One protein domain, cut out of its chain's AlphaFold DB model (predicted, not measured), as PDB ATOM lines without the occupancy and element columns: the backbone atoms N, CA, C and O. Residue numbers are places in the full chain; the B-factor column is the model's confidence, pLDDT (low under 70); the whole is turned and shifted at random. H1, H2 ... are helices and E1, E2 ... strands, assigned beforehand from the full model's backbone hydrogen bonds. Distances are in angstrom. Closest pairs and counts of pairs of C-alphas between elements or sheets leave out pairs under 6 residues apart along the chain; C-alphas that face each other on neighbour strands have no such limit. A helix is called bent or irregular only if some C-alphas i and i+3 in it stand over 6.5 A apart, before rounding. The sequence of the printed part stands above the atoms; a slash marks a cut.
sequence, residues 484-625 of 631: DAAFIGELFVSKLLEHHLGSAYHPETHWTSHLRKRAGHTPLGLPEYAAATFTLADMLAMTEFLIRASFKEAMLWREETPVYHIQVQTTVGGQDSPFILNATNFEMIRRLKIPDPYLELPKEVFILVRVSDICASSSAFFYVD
ATOM      1  N   ASP A 484      21.017  27.541 -49.097       57.41
ATOM      2  CA  ASP A 484      22.273  27.677 -49.827       57.41
ATOM      3  C   ASP A 484      22.224  28.906 -50.734       57.41
ATOM      4  O   ASP A 484      23.133  29.733 -50.662       57.41
ATOM      5  N   ALA A 485      21.138  29.119 -51.485       63.06
ATOM      6  CA  ALA A 485      20.938  30.363 -52.233       63.06
ATOM      7  C   ALA A 485      20.929  31.592 -51.302       63.06
ATOM      8  O   ALA A 485      21.609  32.586 -51.568       63.06
ATOM      9  N   ALA A 486      20.225  31.518 -50.169       72.00
ATOM     10  CA  ALA A 486      20.236  32.556 -49.141       72.00
ATOM     11  C   ALA A 486      21.669  32.835 -48.660       72.00
ATOM     12  O   ALA A 486      22.137  33.967 -48.768       72.00
ATOM     13  N   PHE A 487      22.408  31.807 -48.223       71.69
ATOM     14  CA  PHE A 487      23.789  31.957 -47.755       71.69
ATOM     15  C   PHE A 487      24.734  32.535 -48.818       71.69
ATOM     16  O   PHE A 487      25.522  33.423 -48.499       71.69
ATOM     17  N   ILE A 488      24.660  32.071 -50.069       61.69
ATOM     18  CA  ILE A 488      25.529  32.552 -51.152       61.69
ATOM     19  C   ILE A 488      25.219  34.025 -51.467       61.69
ATOM     20  O   ILE A 488      26.148  34.813 -51.633       61.69
ATOM     21  N   GLY A 489      23.944  34.430 -51.467       67.31
ATOM     22  CA  GLY A 489      23.560  35.835 -51.636       67.31
ATOM     23  C   GLY A 489      23.973  36.729 -50.461       67.31
ATOM     24  O   GLY A 489      24.473  37.832 -50.685       67.31
ATOM     25  N   GLU A 490      23.857  36.263 -49.212       82.62
ATOM     26  CA  GLU A 490      24.394  36.999 -48.058       82.62
ATOM     27  C   GLU A 490      25.923  37.136 -48.141       82.62
ATOM     28  O   GLU A 490      26.457  38.226 -47.939       82.62
ATOM     29  N   LEU A 491      26.639  36.067 -48.504       71.62
ATOM     30  CA  LEU A 491      28.093  36.084 -48.676       71.62
ATOM     31  C   LEU A 491      28.531  37.020 -49.817       71.62
ATOM     32  O   LEU A 491      29.512  37.749 -49.663       71.62
ATOM     33  N   PHE A 492      27.787  37.046 -50.928       71.69
ATOM     34  CA  PHE A 492      27.992  37.980 -52.038       71.69
ATOM     35  C   PHE A 492      27.875  39.433 -51.562       71.69
ATOM     36  O   PHE A 492      28.788  40.231 -51.781       71.69
ATOM     37  N   VAL A 493      26.795  39.777 -50.850       75.38
ATOM     38  CA  VAL A 493      26.589  41.138 -50.331       75.38
ATOM     39  C   VAL A 493      27.639  41.489 -49.273       75.38
ATOM     40  O   VAL A 493      28.178  42.590 -49.306       75.38
ATOM     41  N   SER A 494      28.027  40.545 -48.411       78.69
ATOM     42  CA  SER A 494      29.119  40.722 -47.445       78.69
ATOM     43  C   SER A 494      30.442  41.086 -48.141       78.69
ATOM     44  O   SER A 494      31.133  42.007 -47.708       78.69
ATOM     45  N   LYS A 495      30.768  40.445 -49.274       74.69
ATOM     46  CA  LYS A 495      31.969  40.770 -50.066       74.69
ATOM     47  C   LYS A 495      31.855  42.060 -50.880       74.69
ATOM     48  O   LYS A 495      32.859  42.751 -51.038       74.69
ATOM     49  N   LEU A 496      30.657  42.431 -51.327       74.88
ATOM     50  CA  LEU A 496      30.391  43.738 -51.936       74.88
ATOM     51  C   LEU A 496      30.597  44.871 -50.912       74.88
ATOM     52  O   LEU A 496      31.271  45.856 -51.216       74.88
ATOM     53  N   LEU A 497      30.092  44.708 -49.684       79.69
ATOM     54  CA  LEU A 497      30.301  45.652 -48.581       79.69
ATOM     55  C   LEU A 497      31.789  45.747 -48.197       79.69
ATOM     56  O   LEU A 497      32.312  46.851 -48.076       79.69
ATOM     57  N   GLU A 498      32.502  44.623 -48.092       75.25
ATOM     58  CA  GLU A 498      33.956  44.590 -47.849       75.25
ATOM     59  C   GLU A 498      34.752  45.334 -48.937       75.25
ATOM     60  O   GLU A 498      35.673  46.087 -48.625       75.25
ATOM     61  N   HIS A 499      34.367  45.191 -50.211       74.38
ATOM     62  CA  HIS A 499      35.020  45.877 -51.326       74.38
ATOM     63  C   HIS A 499      34.764  47.394 -51.340       74.38
ATOM     64  O   HIS A 499      35.698  48.172 -51.536       74.38
ATOM     65  N   HIS A 500      33.517  47.834 -51.131       77.06
ATOM     66  CA  HIS A 500      33.142  49.246 -51.277       77.06
ATOM     67  C   HIS A 500      33.281  50.085 -50.000       77.06
ATOM     68  O   HIS A 500      33.513  51.292 -50.096       77.06
ATOM     69  N   LEU A 501      33.147  49.475 -48.819       83.19
ATOM     70  CA  LEU A 501      33.292  50.145 -47.521       83.19
ATOM     71  C   LEU A 501      34.704  49.973 -46.933       83.19
ATOM     72  O   LEU A 501      35.091  50.712 -46.024       83.19
ATOM     73  N   GLY A 502      35.486  49.021 -47.454       83.56
ATOM     74  CA  GLY A 502      36.856  48.755 -47.025       83.56
ATOM     75  C   GLY A 502      36.948  48.440 -45.532       83.56
ATOM     76  O   GLY A 502      36.095  47.756 -44.969       83.56
ATOM     77  N   SER A 503      37.960  48.997 -44.864       87.50
ATOM     78  CA  SER A 503      38.214  48.797 -43.430       87.50
ATOM     79  C   SER A 503      37.149  49.377 -42.485       87.50
ATOM     80  O   SER A 503      37.285  49.224 -41.274       87.50
ATOM     81  N   ALA A 504      36.084  50.016 -42.985       86.94
ATOM     82  CA  ALA A 504      34.913  50.319 -42.164       86.94
ATOM     83  C   ALA A 504      34.044  49.069 -41.913       86.94
ATOM     84  O   ALA A 504      33.400  48.963 -40.868       86.94
ATOM     85  N   TYR A 505      34.029  48.104 -42.839       88.81
ATOM     86  CA  TYR A 505      33.174  46.924 -42.756       88.81
ATOM     87  C   TYR A 505      33.909  45.708 -42.173       88.81
ATOM     88  O   TYR A 505      34.916  45.247 -42.702       88.81
ATOM     89  N   HIS A 506      33.356  45.158 -41.090       87.69
ATOM     90  CA  HIS A 506      33.870  43.992 -40.384       87.69
ATOM     91  C   HIS A 506      32.768  42.917 -40.299       87.69
ATOM     92  O   HIS A 506      31.802  43.103 -39.554       87.69
ATOM     93  N   PRO A 507      32.885  41.778 -41.011       81.75
ATOM     94  CA  PRO A 507      31.878  40.712 -40.977       81.75
ATOM     95  C   PRO A 507      31.533  40.210 -39.565       81.75
ATOM     96  O   PRO A 507      30.367  39.949 -39.277       81.75
ATOM     97  N   GLU A 508      32.515  40.143 -38.655       81.75
ATOM     98  CA  GLU A 508      32.299  39.680 -37.274       81.75
ATOM     99  C   GLU A 508      31.406  40.608 -36.430       81.75
ATOM    100  O   GLU A 508      30.798  40.143 -35.466       81.75
ATOM    101  N   THR A 509      31.264  41.891 -36.770       87.06
ATOM    102  CA  THR A 509      30.358  42.812 -36.053       87.06
ATOM    103  C   THR A 509      29.097  43.134 -36.844       87.06
ATOM    104  O   THR A 509      28.055  43.362 -36.240       87.06
ATOM    105  N   HIS A 510      29.174  43.147 -38.177       90.56
ATOM    106  CA  HIS A 510      28.133  43.724 -39.031       90.56
ATOM    107  C   HIS A 510      27.227  42.706 -39.723       90.56
ATOM    108  O   HIS A 510      26.096  43.049 -40.057       90.56
ATOM    109  N   TRP A 511      27.678  41.464 -39.924       89.69
ATOM    110  CA  TRP A 511      26.804  40.384 -40.387       89.69
ATOM    111  C   TRP A 511      25.956  39.924 -39.200       89.69
ATOM    112  O   TRP A 511      26.477  39.344 -38.250       89.69
ATOM    113  N   THR A 512      24.661  40.231 -39.209       89.94
ATOM    114  CA  THR A 512      23.740  39.964 -38.091       89.94
ATOM    115  C   THR A 512      22.895  38.707 -38.287       89.94
ATOM    116  O   THR A 512      22.500  38.085 -37.302       89.94
ATOM    117  N   SER A 513      22.690  38.273 -39.536       86.69
ATOM    118  CA  SER A 513      22.077  36.978 -39.868       86.69
ATOM    119  C   SER A 513      22.838  35.794 -39.267       86.69
ATOM    120  O   SER A 513      24.071  35.756 -39.223       86.69
ATOM    121  N   HIS A 514      22.089  34.760 -38.874       83.31
ATOM    122  CA  HIS A 514      22.646  33.522 -38.338       83.31
ATOM    123  C   HIS A 514      23.526  32.769 -39.356       83.31
ATOM    124  O   HIS A 514      24.334  31.924 -38.956       83.31
ATOM    125  N   LEU A 515      23.369  33.027 -40.662       79.38
ATOM    126  CA  LEU A 515      24.103  32.328 -41.723       79.38
ATOM    127  C   LEU A 515      25.600  32.672 -41.726       79.38
ATOM    128  O   LEU A 515      26.387  31.867 -42.224       79.38
ATOM    129  N   ARG A 516      26.026  33.749 -41.043       82.31
ATOM    130  CA  ARG A 516      27.445  34.066 -40.772       82.31
ATOM    131  C   ARG A 516      28.248  32.883 -40.212       82.31
ATOM    132  O   ARG A 516      29.431  32.750 -40.514       82.31
ATOM    133  N   LYS A 517      27.598  31.972 -39.469       81.25
ATOM    134  CA  LYS A 517      28.214  30.740 -38.937       81.25
ATOM    135  C   LYS A 517      28.782  29.837 -40.043       81.25
ATOM    136  O   LYS A 517      29.791  29.174 -39.836       81.25
ATOM    137  N   ARG A 518      28.167  29.845 -41.235       73.25
ATOM    138  CA  ARG A 518      28.616  29.099 -42.426       73.25
ATOM    139  C   ARG A 518      29.853  29.728 -43.082       73.25
ATOM    140  O   ARG A 518      30.584  29.028 -43.769       73.25
ATOM    141  N   ALA A 519      30.102  31.017 -42.846       65.12
ATOM    142  CA  ALA A 519      31.322  31.718 -43.252       65.12
ATOM    143  C   ALA A 519      32.450  31.639 -42.195       65.12
ATOM    144  O   ALA A 519      33.496  32.257 -42.369       65.12
ATOM    145  N   GLY A 520      32.250  30.881 -41.108       67.25
ATOM    146  CA  GLY A 520      33.221  30.715 -40.019       67.25
ATOM    147  C   GLY A 520      33.132  31.761 -38.902       67.25
ATOM    148  O   GLY A 520      33.929  31.705 -37.970       67.25
ATOM    149  N   HIS A 521      32.171  32.690 -38.965       75.75
ATOM    150  CA  HIS A 521      32.029  33.763 -37.981       75.75
ATOM    151  C   HIS A 521      31.310  33.320 -36.702       75.75
ATOM    152  O   HIS A 521      30.430  32.454 -36.727       75.75
ATOM    153  N   THR A 522      31.626  33.973 -35.582       80.62
ATOM    154  CA  THR A 522      31.048  33.637 -34.265       80.62
ATOM    155  C   THR A 522      29.521  33.819 -34.272       80.62
ATOM    156  O   THR A 522      29.060  34.863 -34.728       80.62
ATOM    157  N   PRO A 523      28.697  32.873 -33.780       75.06
ATOM    158  CA  PRO A 523      27.247  33.068 -33.715       75.06
ATOM    159  C   PRO A 523      26.849  34.216 -32.776       75.06
ATOM    160  O   PRO A 523      27.284  34.264 -31.626       75.06
ATOM    161  N   LEU A 524      25.969  35.106 -33.239       71.12
ATOM    162  CA  LEU A 524      25.311  36.094 -32.383       71.12
ATOM    163  C   LEU A 524      24.122  35.444 -31.666       71.12
ATOM    164  O   LEU A 524      23.316  34.763 -32.295       71.12
ATOM    165  N   GLY A 525      23.978  35.690 -30.362       58.62
ATOM    166  CA  GLY A 525      22.879  35.170 -29.533       58.62
ATOM    167  C   GLY A 525      21.526  35.870 -29.739       58.62
ATOM    168  O   GLY A 525      20.777  36.031 -28.779       58.62
ATOM    169  N   LEU A 526      21.243  36.344 -30.953       60.59
ATOM    170  CA  LEU A 526      20.004  37.040 -31.308       60.59
ATOM    171  C   LEU A 526      18.942  36.038 -31.801       60.59
ATOM    172  O   LEU A 526      19.301  35.048 -32.442       60.59
ATOM    173  N   PRO A 527      17.638  36.276 -31.558       57.03
ATOM    174  CA  PRO A 527      16.582  35.464 -32.155       57.03
ATOM    175  C   PRO A 527      16.602  35.560 -33.687       57.03
ATOM    176  O   PRO A 527      16.737  36.646 -34.247       57.03
ATOM    177  N   GLU A 528      16.395  34.426 -34.354       52.34
ATOM    178  CA  GLU A 528      16.495  34.247 -35.815       52.34
ATOM    179  C   GLU A 528      15.616  35.204 -36.645       52.34
ATOM    180  O   GLU A 528      15.918  35.502 -37.795       52.34
ATOM    181  N   TYR A 529      14.547  35.712 -36.037       53.09
ATOM    182  CA  TYR A 529      13.510  36.561 -36.625       53.09
ATOM    183  C   TYR A 529      13.516  38.000 -36.068       53.09
ATOM    184  O   TYR A 529      12.511  38.698 -36.193       53.09
ATOM    185  N   ALA A 530      14.604  38.440 -35.416       54.12
ATOM    186  CA  ALA A 530      14.680  39.727 -34.705       54.12
ATOM    187  C   ALA A 530      15.690  40.753 -35.270       54.12
ATOM    188  O   ALA A 530      15.780  41.853 -34.729       54.12
ATOM    189  N   ALA A 531      16.439  40.424 -36.326       68.50
ATOM    190  CA  ALA A 531      17.423  41.316 -36.946       68.50
ATOM    191  C   ALA A 531      17.421  41.183 -38.479       68.50
ATOM    192  O   ALA A 531      17.079  40.129 -39.011       68.50
ATOM    193  N   ALA A 532      17.832  42.247 -39.176       85.69
ATOM    194  CA  ALA A 532      18.118  42.204 -40.610       85.69
ATOM    195  C   ALA A 532      19.413  41.412 -40.899       85.69
ATOM    196  O   ALA A 532      20.177  41.101 -39.980       85.69
ATOM    197  N   THR A 533      19.697  41.107 -42.171       88.94
ATOM    198  CA  THR A 533      20.921  40.376 -42.559       88.94
ATOM    199  C   THR A 533      22.214  41.068 -42.111       88.94
ATOM    200  O   THR A 533      23.104  40.389 -41.591       88.94
ATOM    201  N   PHE A 534      22.309  42.390 -42.278       91.62
ATOM    202  CA  PHE A 534      23.387  43.220 -41.733       91.62
ATOM    203  C   PHE A 534      22.820  44.413 -40.961       91.62
ATOM    204  O   PHE A 534      21.818  45.004 -41.374       91.62
ATOM    205  N   THR A 535      23.526  44.834 -39.912       92.62
ATOM    206  CA  THR A 535      23.281  46.108 -39.224       92.62
ATOM    207  C   THR A 535      24.584  46.905 -39.165       92.62
ATOM    208  O   THR A 535      25.570  46.454 -38.582       92.62
ATOM    209  N   LEU A 536      24.594  48.091 -39.778       91.75
ATOM    210  CA  LEU A 536      25.739  49.007 -39.814       91.75
ATOM    211  C   LEU A 536      25.400  50.248 -38.981       91.75
ATOM    212  O   LEU A 536      24.693  51.134 -39.458       91.75
ATOM    213  N   ALA A 537      25.874  50.306 -37.737       88.38
ATOM    214  CA  ALA A 537      25.694  51.486 -36.893       88.38
ATOM    215  C   ALA A 537      26.600  52.641 -37.356       88.38
ATOM    216  O   ALA A 537      27.769  52.415 -37.670       88.38
ATOM    217  N   ASP A 538      26.037  53.851 -37.392       77.12
ATOM    218  CA  ASP A 538      26.711  55.151 -37.535       77.12
ATOM    219  C   ASP A 538      27.790  55.200 -38.642       77.12
ATOM    220  O   ASP A 538      28.886  55.747 -38.486       77.12
ATOM    221  N   MET A 539      27.506  54.558 -39.783       83.62
ATOM    222  CA  MET A 539      28.528  54.237 -40.779       83.62
ATOM    223  C   MET A 539      28.571  55.242 -41.939       83.62
ATOM    224  O   MET A 539      27.963  55.044 -42.995       83.62
ATOM    225  N   LEU A 540      29.399  56.282 -41.795       88.81
ATOM    226  CA  LEU A 540      29.676  57.267 -42.855       88.81
ATOM    227  C   LEU A 540      30.086  56.619 -44.190       88.81
ATOM    228  O   LEU A 540      29.648  57.071 -45.245       88.81
ATOM    229  N   ALA A 541      30.859  55.528 -44.159       87.75
ATOM    230  CA  ALA A 541      31.252  54.795 -45.365       87.75
ATOM    231  C   ALA A 541      30.042  54.270 -46.166       87.75
ATOM    232  O   ALA A 541      30.064  54.305 -47.394       87.75
ATOM    233  N   MET A 542      28.971  53.834 -45.488       90.62
ATOM    234  CA  MET A 542      27.743  53.375 -46.144       90.62
ATOM    235  C   MET A 542      26.956  54.550 -46.736       90.62
ATOM    236  O   MET A 542      26.433  54.453 -47.845       90.62
ATOM    237  N   THR A 543      26.941  55.695 -46.048       89.62
ATOM    238  CA  THR A 543      26.338  56.931 -46.576       89.62
ATOM    239  C   THR A 543      27.067  57.402 -47.840       89.62
ATOM    240  O   THR A 543      26.440  57.676 -48.862       89.62
ATOM    241  N   GLU A 544      28.402  57.406 -47.815       85.88
ATOM    242  CA  GLU A 544      29.258  57.686 -48.973       85.88
ATOM    243  C   GLU A 544      29.036  56.700 -50.129       85.88
ATOM    244  O   GLU A 544      28.993  57.119 -51.287       85.88
ATOM    245  N   PHE A 545      28.865  55.405 -49.840       85.38
ATOM    246  CA  PHE A 545      28.535  54.395 -50.846       85.38
ATOM    247  C   PHE A 545      27.194  54.690 -51.531       85.38
ATOM    248  O   PHE A 545      27.147  54.713 -52.758       85.38
ATOM    249  N   LEU A 546      26.134  55.003 -50.773       84.31
ATOM    250  CA  LEU A 546      24.823  55.352 -51.342       84.31
ATOM    251  C   LEU A 546      24.873  56.618 -52.212       84.31
ATOM    252  O   LEU A 546      24.322  56.626 -53.314       84.31
ATOM    253  N   ILE A 547      25.591  57.655 -51.767       82.75
ATOM    254  CA  ILE A 547      25.785  58.892 -52.540       82.75
ATOM    255  C   ILE A 547      26.504  58.598 -53.870       82.75
ATOM    256  O   ILE A 547      26.108  59.113 -54.917       82.75
ATOM    257  N   ARG A 548      27.536  57.739 -53.857       78.00
ATOM    258  CA  ARG A 548      28.271  57.310 -55.066       78.00
ATOM    259  C   ARG A 548      27.428  56.402 -55.967       78.00
ATOM    260  O   ARG A 548      27.518  56.517 -57.186       78.00
ATOM    261  N   ALA A 549      26.550  55.586 -55.387       69.25
ATOM    262  CA  ALA A 549      25.525  54.804 -56.081       69.25
ATOM    263  C   ALA A 549      24.333  55.655 -56.586       69.25
ATOM    264  O   ALA A 549      23.301  55.115 -56.973       69.25
ATOM    265  N   SER A 550      24.478  56.986 -56.628       75.12
ATOM    266  CA  SER A 550      23.503  57.965 -57.136       75.12
ATOM    267  C   SER A 550      22.205  58.133 -56.331       75.12
ATOM    268  O   SER A 550      21.320  58.860 -56.787       75.12
ATOM    269  N   PHE A 551      22.109  57.577 -55.120       80.38
ATOM    270  CA  PHE A 551      21.026  57.876 -54.179       80.38
ATOM    271  C   PHE A 551      21.350  59.180 -53.426       80.38
ATOM    272  O   PHE A 551      22.051  59.194 -52.411       80.38
ATOM    273  N   LYS A 552      20.917  60.310 -53.995       78.38
ATOM    274  CA  LYS A 552      21.347  61.669 -53.605       78.38
ATOM    275  C   LYS A 552      20.706  62.146 -52.308       78.38
ATOM    276  O   LYS A 552      21.263  62.997 -51.625       78.38
ATOM    277  N   GLU A 553      19.576  61.559 -51.949       83.00
ATOM    278  CA  GLU A 553      18.839  61.760 -50.708       83.00
ATOM    279  C   GLU A 553      19.748  61.514 -49.489       83.00
ATOM    280  O   GLU A 553      19.687  62.260 -48.515       83.00
ATOM    281  N   ALA A 554      20.696  60.570 -49.591       85.38
ATOM    282  CA  ALA A 554      21.683  60.294 -48.546       85.38
ATOM    283  C   ALA A 554      22.672  61.442 -48.263       85.38
ATOM    284  O   ALA A 554      23.360  61.411 -47.244       85.38
ATOM    285  N   MET A 555      22.724  62.493 -49.092       85.00
ATOM    286  CA  MET A 555      23.457  63.720 -48.748       85.00
ATOM    287  C   MET A 555      22.844  64.454 -47.543       85.00
ATOM    288  O   MET A 555      23.555  65.192 -46.867       85.00
ATOM    289  N   LEU A 556      21.548  64.260 -47.266       85.88
ATOM    290  CA  LEU A 556      20.821  64.971 -46.207       85.88
ATOM    291  C   LEU A 556      21.240  64.528 -44.797       85.88
ATOM    292  O   LEU A 556      21.280  65.349 -43.888       85.88
ATOM    293  N   TRP A 557      21.594  63.251 -44.631       88.12
ATOM    294  CA  TRP A 557      22.044  62.655 -43.367       88.12
ATOM    295  C   TRP A 557      23.541  62.294 -43.383       88.12
ATOM    296  O   TRP A 557      23.996  61.390 -42.688       88.12
ATOM    297  N   ARG A 558      24.336  63.011 -44.188       87.56
ATOM    298  CA  ARG A 558      25.788  62.783 -44.299       87.56
ATOM    299  C   ARG A 558      26.553  63.118 -43.019       87.56
ATOM    300  O   ARG A 558      27.517  62.434 -42.699       87.56
ATOM    301  N   GLU A 559      26.110  64.147 -42.298       83.75
ATOM    302  CA  GLU A 559      26.719  64.594 -41.037       83.75
ATOM    303  C   GLU A 559      26.102  63.898 -39.801       83.75
ATOM    304  O   GLU A 559      26.749  63.795 -38.765       83.75
ATOM    305  N   GLU A 560      24.870  63.382 -39.917       83.00
ATOM    306  CA  GLU A 560      24.150  62.616 -38.883       83.00
ATOM    307  C   GLU A 560      23.833  61.211 -39.423       83.00
ATOM    308  O   GLU A 560      22.715  60.913 -39.840       83.00
ATOM    309  N   THR A 561      24.856  60.356 -39.483       84.19
ATOM    310  CA  THR A 561      24.787  59.053 -40.163       84.19
ATOM    311  C   THR A 561      23.863  58.062 -39.437       84.19
ATOM    312  O   THR A 561      24.119  57.777 -38.267       84.19
ATOM    313  N   PRO A 562      22.850  57.477 -40.103       90.62
ATOM    314  CA  PRO A 562      21.905  56.555 -39.479       90.62
ATOM    315  C   PRO A 562      22.476  55.149 -39.281       90.62
ATOM    316  O   PRO A 562      23.439  54.735 -39.933       90.62
ATOM    317  N   VAL A 563      21.777  54.363 -38.460       92.56
ATOM    318  CA  VAL A 563      21.935  52.906 -38.425       92.56
ATOM    319  C   VAL A 563      21.286  52.299 -39.672       92.56
ATOM    320  O   VAL A 563      20.076  52.413 -39.879       92.56
ATOM    321  N   TYR A 564      22.074  51.624 -40.505       91.94
ATOM    322  CA  TYR A 564      21.573  50.932 -41.690       91.94
ATOM    323  C   TYR A 564      21.201  49.486 -41.370       91.94
ATOM    324  O   TYR A 564      22.049  48.707 -40.936       91.94
ATOM    325  N   HIS A 565      19.958  49.107 -41.661       92.88
ATOM    326  CA  HIS A 565      19.479  47.724 -41.603       92.88
ATOM    327  C   HIS A 565      19.353  47.185 -43.021       92.88
ATOM    328  O   HIS A 565      18.490  47.621 -43.781       92.88
ATOM    329  N   ILE A 566      20.228  46.255 -43.395       91.69
ATOM    330  CA  ILE A 566      20.295  45.704 -44.749       91.69
ATOM    331  C   ILE A 566      19.743  44.281 -44.718       91.69
ATOM    332  O   ILE A 566      20.346  43.395 -44.115       91.69
ATOM    333  N   GLN A 567      18.613  44.045 -45.379       92.12
ATOM    334  CA  GLN A 567      18.043  42.711 -45.545       92.12
ATOM    335  C   GLN A 567      18.360  42.169 -46.934       92.12
ATOM    336  O   GLN A 567      17.967  42.770 -47.933       92.12
ATOM    337  N   VAL A 568      19.010  41.008 -47.007       85.56
ATOM    338  CA  VAL A 568      19.249  40.317 -48.281       85.56
ATOM    339  C   VAL A 568      18.065  39.412 -48.614       85.56
ATOM    340  O   VAL A 568      17.459  38.815 -47.723       85.56
ATOM    341  N   GLN A 569      17.718  39.329 -49.897       85.62
ATOM    342  CA  GLN A 569      16.714  38.414 -50.434       85.62
ATOM    343  C   GLN A 569      17.195  37.816 -51.759       85.62
ATOM    344  O   GLN A 569      17.190  38.492 -52.796       85.62
ATOM    345  N   THR A 570      17.622  36.553 -51.722       72.75
ATOM    346  CA  THR A 570      18.187  35.850 -52.882       72.75
ATOM    347  C   THR A 570      17.120  35.085 -53.661       72.75
ATOM    348  O   THR A 570      16.264  34.435 -53.068       72.75
ATOM    349  N   THR A 571      17.208  35.088 -54.991       64.25
ATOM    350  CA  THR A 571      16.465  34.165 -55.865       64.25
ATOM    351  C   THR A 571      17.400  33.451 -56.835       64.25
ATOM    352  O   THR A 571      18.379  34.026 -57.309       64.25
ATOM    353  N   VAL A 572      17.072  32.196 -57.157       55.38
ATOM    354  CA  VAL A 572      17.759  31.423 -58.207       55.38
ATOM    355  C   VAL A 572      17.464  32.001 -59.595       55.38
ATOM    356  O   VAL A 572      18.367  32.089 -60.421       55.38
ATOM    357  N   GLY A 573      16.225  32.449 -59.824       54.00
ATOM    358  CA  GLY A 573      15.834  33.196 -61.020       54.00
ATOM    359  C   GLY A 573      16.111  34.703 -60.937       54.00
ATOM    360  O   GLY A 573      16.539  35.228 -59.899       54.00
ATOM    361  N   GLY A 574      15.798  35.383 -62.044       52.19
ATOM    362  CA  GLY A 574      16.046  36.807 -62.285       52.19
ATOM    363  C   GLY A 574      15.306  37.789 -61.378       52.19
ATOM    364  O   GLY A 574      14.529  37.395 -60.507       52.19
ATOM    365  N   GLN A 575      15.561  39.083 -61.586       55.81
ATOM    366  CA  GLN A 575      15.112  40.193 -60.731       55.81
ATOM    367  C   GLN A 575      13.615  40.132 -60.365       55.81
ATOM    368  O   GLN A 575      13.277  40.235 -59.181       55.81
ATOM    369  N   ASP A 576      12.750  39.877 -61.352       60.78
ATOM    370  CA  ASP A 576      11.285  39.797 -61.213       60.78
ATOM    371  C   ASP A 576      10.777  38.540 -60.475       60.78
ATOM    372  O   ASP A 576       9.576  38.387 -60.252       60.78
ATOM    373  N   SER A 577      11.669  37.619 -60.088       54.97
ATOM    374  CA  SER A 577      11.289  36.406 -59.354       54.97
ATOM    375  C   SER A 577      10.663  36.753 -57.997       54.97
ATOM    376  O   SER A 577      11.226  37.578 -57.262       54.97
ATOM    377  N   PRO A 578       9.552  36.097 -57.607       57.81
ATOM    378  CA  PRO A 578       8.956  36.289 -56.292       57.81
ATOM    379  C   PRO A 578       9.912  35.831 -55.184       57.81
ATOM    380  O   PRO A 578      10.644  34.852 -55.332       57.81
ATOM    381  N   PHE A 579       9.878  36.534 -54.054       66.25
ATOM    382  CA  PHE A 579      10.674  36.252 -52.860       66.25
ATOM    383  C   PHE A 579       9.802  36.431 -51.610       66.25
ATOM    384  O   PHE A 579       8.859  37.223 -51.618       66.25
ATOM    385  N   ILE A 580      10.104  35.702 -50.533       64.06
ATOM    386  CA  ILE A 580       9.332  35.764 -49.282       64.06
ATOM    387  C   ILE A 580       9.997  36.745 -48.320       64.06
ATOM    388  O   ILE A 580      11.161  36.581 -47.958       64.06
ATOM    389  N   LEU A 581       9.239  37.726 -47.833       71.31
ATOM    390  CA  LEU A 581       9.659  38.576 -46.724       71.31
ATOM    391  C   LEU A 581       8.884  38.197 -45.457       71.31
ATOM    392  O   LEU A 581       7.657  38.213 -45.460       71.31
ATOM    393  N   ASN A 582       9.591  37.875 -44.371       70.31
ATOM    394  CA  ASN A 582       8.944  37.566 -43.093       70.31
ATOM    395  C   ASN A 582       8.274  38.810 -42.466       70.31
ATOM    396  O   ASN A 582       8.628  39.955 -42.768       70.31
ATOM    397  N   ALA A 583       7.319  38.578 -41.560       68.31
ATOM    398  CA  ALA A 583       6.520  39.639 -40.948       68.31
ATOM    399  C   ALA A 583       7.354  40.671 -40.156       68.31
ATOM    400  O   ALA A 583       7.048  41.862 -40.220       68.31
ATOM    401  N   THR A 584       8.428  40.262 -39.461       76.25
ATOM    402  CA  THR A 584       9.315  41.205 -38.751       76.25
ATOM    403  C   THR A 584      10.002  42.148 -39.732       76.25
ATOM    404  O   THR A 584      10.016  43.358 -39.520       76.25
ATOM    405  N   ASN A 585      10.539  41.619 -40.832       78.62
ATOM    406  CA  ASN A 585      11.229  42.404 -41.847       78.62
ATOM    407  C   ASN A 585      10.261  43.350 -42.571       78.62
ATOM    408  O   ASN A 585      10.622  44.490 -42.850       78.62
ATOM    409  N   PHE A 586       9.016  42.929 -42.811       77.00
ATOM    410  CA  PHE A 586       7.971  43.808 -43.342       77.00
ATOM    411  C   PHE A 586       7.598  44.942 -42.370       77.00
ATOM    412  O   PHE A 586       7.487  46.097 -42.783       77.00
ATOM    413  N   GLU A 587       7.452  44.651 -41.074       79.75
ATOM    414  CA  GLU A 587       7.193  45.676 -40.055       79.75
ATOM    415  C   GLU A 587       8.403  46.606 -39.855       79.75
ATOM    416  O   GLU A 587       8.212  47.801 -39.642       79.75
ATOM    417  N   MET A 588       9.640  46.115 -40.009       81.31
ATOM    418  CA  MET A 588      10.833  46.970 -40.061       81.31
ATOM    419  C   MET A 588      10.804  47.902 -41.277       81.31
ATOM    420  O   MET A 588      10.981  49.101 -41.091       81.31
ATOM    421  N   ILE A 589      10.482  47.418 -42.483       82.81
ATOM    422  CA  ILE A 589      10.289  48.286 -43.663       82.81
ATOM    423  C   ILE A 589       9.205  49.345 -43.399       82.81
ATOM    424  O   ILE A 589       9.389  50.511 -43.740       82.81
ATOM    425  N   ARG A 590       8.088  48.977 -42.754       81.75
ATOM    426  CA  ARG A 590       7.015  49.924 -42.412       81.75
ATOM    427  C   ARG A 590       7.454  50.979 -41.395       81.75
ATOM    428  O   ARG A 590       7.099  52.148 -41.539       81.75
ATOM    429  N   ARG A 591       8.157  50.562 -40.340       84.06
ATOM    430  CA  ARG A 591       8.573  51.417 -39.216       84.06
ATOM    431  C   ARG A 591       9.741  52.330 -39.585       84.06
ATOM    432  O   ARG A 591       9.822  53.434 -39.064       84.06
ATOM    433  N   LEU A 592      10.631  51.852 -40.452       85.38
ATOM    434  CA  LEU A 592      11.888  52.498 -40.839       85.38
ATOM    435  C   LEU A 592      11.820  53.120 -42.243       85.38
ATOM    436  O   LEU A 592      12.847  53.309 -42.896       85.38
ATOM    437  N   LYS A 593      10.600  53.446 -42.693       86.56
ATOM    438  CA  LYS A 593      10.369  54.351 -43.817       86.56
ATOM    439  C   LYS A 593      11.075  55.681 -43.530       86.56
ATOM    440  O   LYS A 593      10.950  56.218 -42.427       86.56
ATOM    441  N   ILE A 594      11.758  56.244 -44.521       84.94
ATOM    442  CA  ILE A 594      12.410  57.543 -44.392       84.94
ATOM    443  C   ILE A 594      11.320  58.626 -44.200       84.94
ATOM    444  O   ILE A 594      10.311  58.645 -44.928       84.94
ATOM    445  N   PRO A 595      11.459  59.498 -43.180       79.50
ATOM    446  CA  PRO A 595      10.545  60.615 -42.956       79.50
ATOM    447  C   PRO A 595      10.621  61.634 -44.101       79.50
ATOM    448  O   PRO A 595      11.523  61.607 -44.935       79.50
ATOM    449  N   ASP A 596       9.661  62.555 -44.149       75.94
ATOM    450  CA  ASP A 596       9.761  63.698 -45.058       75.94
ATOM    451  C   ASP A 596      11.019  64.524 -44.692       75.94
ATOM    452  O   ASP A 596      11.152  64.925 -43.529       75.94
ATOM    453  N   PRO A 597      11.943  64.785 -45.639       68.62
ATOM    454  CA  PRO A 597      13.210  65.458 -45.356       68.62
ATOM    455  C   PRO A 597      13.058  66.927 -44.930       68.62
ATOM    456  O   PRO A 597      14.033  67.535 -44.489       68.62
ATOM    457  N   TYR A 598      11.860  67.512 -45.033       67.56
ATOM    458  CA  TYR A 598      11.543  68.828 -44.473       67.56
ATOM    459  C   TYR A 598      11.056  68.772 -43.010       67.56
ATOM    460  O   TYR A 598      10.786  69.824 -42.427       67.56
ATOM    461  N   LEU A 599      10.922  67.576 -42.420       73.06
ATOM    462  CA  LEU A 599      10.383  67.353 -41.072       73.06
ATOM    463  C   LEU A 599      11.388  66.715 -40.098       73.06
ATOM    464  O   LEU A 599      11.501  67.196 -38.972       73.06
ATOM    465  N   GLU A 600      12.107  65.661 -40.495       81.88
ATOM    466  CA  GLU A 600      13.105  64.990 -39.641       81.88
ATOM    467  C   GLU A 600      14.177  64.281 -40.491       81.88
ATOM    468  O   GLU A 600      13.904  63.885 -41.624       81.88
ATOM    469  N   LEU A 601      15.391  64.093 -39.959       84.44
ATOM    470  CA  LEU A 601      16.399  63.212 -40.564       84.44
ATOM    471  C   LEU A 601      16.167  61.749 -40.133       84.44
ATOM    472  O   LEU A 601      15.796  61.507 -38.979       84.44
ATOM    473  N   PRO A 602      16.390  60.752 -41.012       86.94
ATOM    474  CA  PRO A 602      16.311  59.350 -40.618       86.94
ATOM    475  C   PRO A 602      17.428  59.003 -39.625       86.94
ATOM    476  O   PRO A 602      18.594  59.284 -39.873       86.94
ATOM    477  N   LYS A 603      17.067  58.343 -38.519       88.19
ATOM    478  CA  LYS A 603      18.008  57.783 -37.520       88.19
ATOM    479  C   LYS A 603      18.335  56.311 -37.778       88.19
ATOM    480  O   LYS A 603      19.389  55.811 -37.398       88.19
ATOM    481  N   GLU A 604      17.417  55.629 -38.449       90.81
ATOM    482  CA  GLU A 604      17.533  54.259 -38.932       90.81
ATOM    483  C   GLU A 604      17.097  54.265 -40.407       90.81
ATOM    484  O   GLU A 604      16.133  54.950 -40.754       90.81
ATOM    485  N   VAL A 605      17.782  53.517 -41.273       89.88
ATOM    486  CA  VAL A 605      17.434  53.376 -42.700       89.88
ATOM    487  C   VAL A 605      17.380  51.898 -43.059       89.88
ATOM    488  O   VAL A 605      18.366  51.180 -42.892       89.88
ATOM    489  N   PHE A 606      16.243  51.439 -43.588       91.06
ATOM    490  CA  PHE A 606      16.117  50.074 -44.100       91.06
ATOM    491  C   PHE A 606      16.467  49.998 -45.591       91.06
ATOM    492  O   PHE A 606      16.023  50.819 -46.398       91.06
ATOM    493  N   ILE A 607      17.241  48.977 -45.956       89.06
ATOM    494  CA  ILE A 607      17.638  48.669 -47.330       89.06
ATOM    495  C   ILE A 607      17.292  47.208 -47.616       89.06
ATOM    496  O   ILE A 607      17.783  46.301 -46.947       89.06
ATOM    497  N   LEU A 608      16.478  46.969 -48.642       87.38
ATOM    498  CA  LEU A 608      16.281  45.634 -49.201       87.38
ATOM    499  C   LEU A 608      17.296  45.423 -50.329       87.38
ATOM    500  O   LEU A 608      17.325  46.195 -51.283       87.38
ATOM    501  N   VAL A 609      18.105  44.369 -50.248       83.88
ATOM    502  CA  VAL A 609      19.031  43.971 -51.314       83.88
ATOM    503  C   VAL A 609      18.512  42.700 -51.968       83.88
ATOM    504  O   VAL A 609      18.560  41.622 -51.373       83.88
ATOM    505  N   ARG A 610      18.015  42.811 -53.203       84.56
ATOM    506  CA  ARG A 610      17.667  41.632 -54.005       84.56
ATOM    507  C   ARG A 610      18.910  41.140 -54.714       84.56
ATOM    508  O   ARG A 610      19.490  41.885 -55.498       84.56
ATOM    509  N   VAL A 611      19.276  39.889 -54.465       69.25
ATOM    510  CA  VAL A 611      20.285  39.179 -55.252       69.25
ATOM    511  C   VAL A 611      19.541  38.230 -56.188       69.25
ATOM    512  O   VAL A 611      18.796  37.367 -55.721       69.25
ATOM    513  N   SER A 612      19.684  38.411 -57.495       68.88
ATOM    514  CA  SER A 612      19.094  37.533 -58.510       68.88
ATOM    515  C   SER A 612      20.170  36.742 -59.245       68.88
ATOM    516  O   SER A 612      21.358  37.067 -59.159       68.88
ATOM    517  N   ASP A 613      19.745  35.700 -59.964       58.09
ATOM    518  CA  ASP A 613      20.601  34.943 -60.886       58.09
ATOM    519  C   ASP A 613      21.833  34.340 -60.181       58.09
ATOM    520  O   ASP A 613      22.946  34.308 -60.713       58.09
ATOM    521  N   ILE A 614      21.646  33.863 -58.941       54.31
ATOM    522  CA  ILE A 614      22.743  33.430 -58.052       54.31
ATOM    523  C   ILE A 614      23.501  32.182 -58.551       54.31
ATOM    524  O   ILE A 614      24.571  31.857 -58.047       54.31
ATOM    525  N   CYS A 615      22.963  31.500 -59.566       40.06
ATOM    526  CA  CYS A 615      23.597  30.371 -60.252       40.06
ATOM    527  C   CYS A 615      24.159  30.731 -61.646       40.06
ATOM    528  O   CYS A 615      24.688  29.851 -62.322       40.06
ATOM    529  N   ALA A 616      24.038  31.993 -62.074       52.81
ATOM    530  CA  ALA A 616      24.455  32.510 -63.379       52.81
ATOM    531  C   ALA A 616      25.210  33.853 -63.218       52.81
ATOM    532  O   ALA A 616      26.153  33.937 -62.433       52.81
ATOM    533  N   SER A 617      24.837  34.909 -63.950       46.31
ATOM    534  CA  SER A 617      25.442  36.249 -63.855       46.31
ATOM    535  C   SER A 617      24.859  37.059 -62.686       46.31
ATOM    536  O   SER A 617      24.079  37.994 -62.882       46.31
ATOM    537  N   SER A 618      25.210  36.665 -61.462       52.75
ATOM    538  CA  SER A 618      24.565  37.141 -60.232       52.75
ATOM    539  C   SER A 618      24.627  38.660 -60.055       52.75
ATOM    540  O   SER A 618      25.702  39.259 -60.090       52.75
ATOM    541  N   SER A 619      23.465  39.278 -59.830       57.03
ATOM    542  CA  SER A 619      23.298  40.736 -59.756       57.03
ATOM    543  C   SER A 619      22.626  41.155 -58.450       57.03
ATOM    544  O   SER A 619      21.714  40.478 -57.978       57.03
ATOM    545  N   ALA A 620      23.062  42.275 -57.859       68.19
ATOM    546  CA  ALA A 620      22.533  42.791 -56.592       68.19
ATOM    547  C   ALA A 620      21.932  44.194 -56.751       68.19
ATOM    548  O   ALA A 620      22.622  45.143 -57.121       68.19
ATOM    549  N   PHE A 621      20.651  44.327 -56.411       75.69
ATOM    550  CA  PHE A 621      19.871  45.558 -56.521       75.69
ATOM    551  C   PHE A 621      19.557  46.109 -55.128       75.69
ATOM    552  O   PHE A 621      18.947  45.418 -54.311       75.69
ATOM    553  N   PHE A 622      19.975  47.349 -54.865       81.75
ATOM    554  CA  PHE A 622      19.829  48.025 -53.575       81.75
ATOM    555  C   PHE A 622      18.596  48.934 -53.579       81.75
ATOM    556  O   PHE A 622      18.596  49.995 -54.200       81.75
ATOM    557  N   TYR A 623      17.558  48.535 -52.849       82.56
ATOM    558  CA  TYR A 623      16.327  49.297 -52.666       82.56
ATOM    559  C   TYR A 623      16.353  49.987 -51.298       82.56
ATOM    560  O   TYR A 623      16.076  49.362 -50.271       82.56
ATOM    561  N   VAL A 624      16.725  51.268 -51.280       85.38
ATOM    562  CA  VAL A 624      16.689  52.118 -50.078       85.38
ATOM    563  C   VAL A 624      15.265  52.634 -49.867       85.38
ATOM    564  O   VAL A 624      14.624  53.048 -50.827       85.38
ATOM    565  N   ASP A 625      14.768  52.576 -48.628       83.44
ATOM    566  CA  ASP A 625      13.350  52.779 -48.289       83.44
ATOM    567  C   ASP A 625      12.380  52.024 -49.226       83.44
ATOM    568  O   ASP A 625      11.607  52.627 -49.983       83.44
TER     569      ASP A 625
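AT A GLANCE: This is residues 484 to 625 of the 631 residues of an uncharacterized protein of Trichoderma harzianum (UniProt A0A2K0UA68). A twisted four-stranded sheet forms the middle, with the long, kinked helix H1 slanting over one side and the shorter H6 over the other. H3 meets H1 near its first residues and H4, with H5 beside it, meets its last, while H2 grazes the sheet. The printed part has 142 residues, in the order H1 H2 H3 E1 H4 H5 E2 H6 E3 E4; the mixed sheet runs E1 E2 E3 E4, and the class is mixed, helices and strands. It is compact, with a radius of gyration of the C-alphas of 14.7 A and spans of 42 by 34 by 29 A.

IN THESE COORDINATES: The strands are E1, residues 534 to 536; E2, residues 563 to 570, 22.7 A long; E3, residues 604 to 612, 25.8 A; and E4, residues 619 to 624, 16.3 A, ending at C-alpha 624 (16.689, 52.118, -50.078). H1, residues 484 to 504, starts at C-alpha 484 (22.273, 27.677, -49.827) and spans 27.0 A; it has a kink of 60 degrees near residue 498 and is irregular, C-alphas 500 and 503 being 9.4 A apart. The other helices are H2, residues 507 to 510; H3, 514 to 519; H4, 540 to 548, 12.3 A; H5, 552 to 555; and H6, 583 to 591, 12.1 A.

HOW THE PARTS SIT: Inner strands E2 and E3 are parallel at 19 degrees, with N 567 and O 607 2.9 A apart. Edge strand E1 is antiparallel to E2 at 158 degrees, with N 534 and O 566 at 2.9 A. The hairpin E3 and E4 is antiparallel at 157 degrees, with N 610 and O 621 at 3.0 A. E2, H6 and E3 form a strand-helix-strand unit, two parallel neighbour strands with a helix between, its crossover right-handed. H1 is on the sheet, over E2 and E3 at a height of 7.2 A, slantwise to the strands at 34 degrees to E2 on the local plane; its closest C-alphas to E2 are Ala 486 and Thr 570, 5.4 A. H6 is on the sheet at a height of 9.6 A, over E2 and only just over E3, where 3 of its C-alphas fall; the C-alphas of Ile 589 and Phe 606 are closest, 6.1 A. With residues 487 to 491 alone H1 touches H3, about perpendicular at 79 degrees, closest at C-alphas 487 and 515, 6.1 A. With residues 500 to 504 alone it touches H4, closest at C-alphas 501 and 541, 5.5 A. H4 touches H5, closest at C-alphas 547 and 554, 5.9 A. In H4 and H6 every O i to N i+4 pair is within hydrogen-bond range, in H1 15 of 17, and in H3 0 of 2, beside 3 of 3 O i to N i+3 pairs; H2 and H5 are too short for an O i to N i+4 pair.

THE WHOLE: The C-alphas farthest apart, of Gly 520 and Tyr 598, are 44.1 A apart. The printed part has no cut. The links H3 to E1, E2 to H6 and H6 to E3 are long. The mean pLDDT of the printed part is 76.9; residues under 70 include 525 to 531, 571 to 580 and 611 to 620.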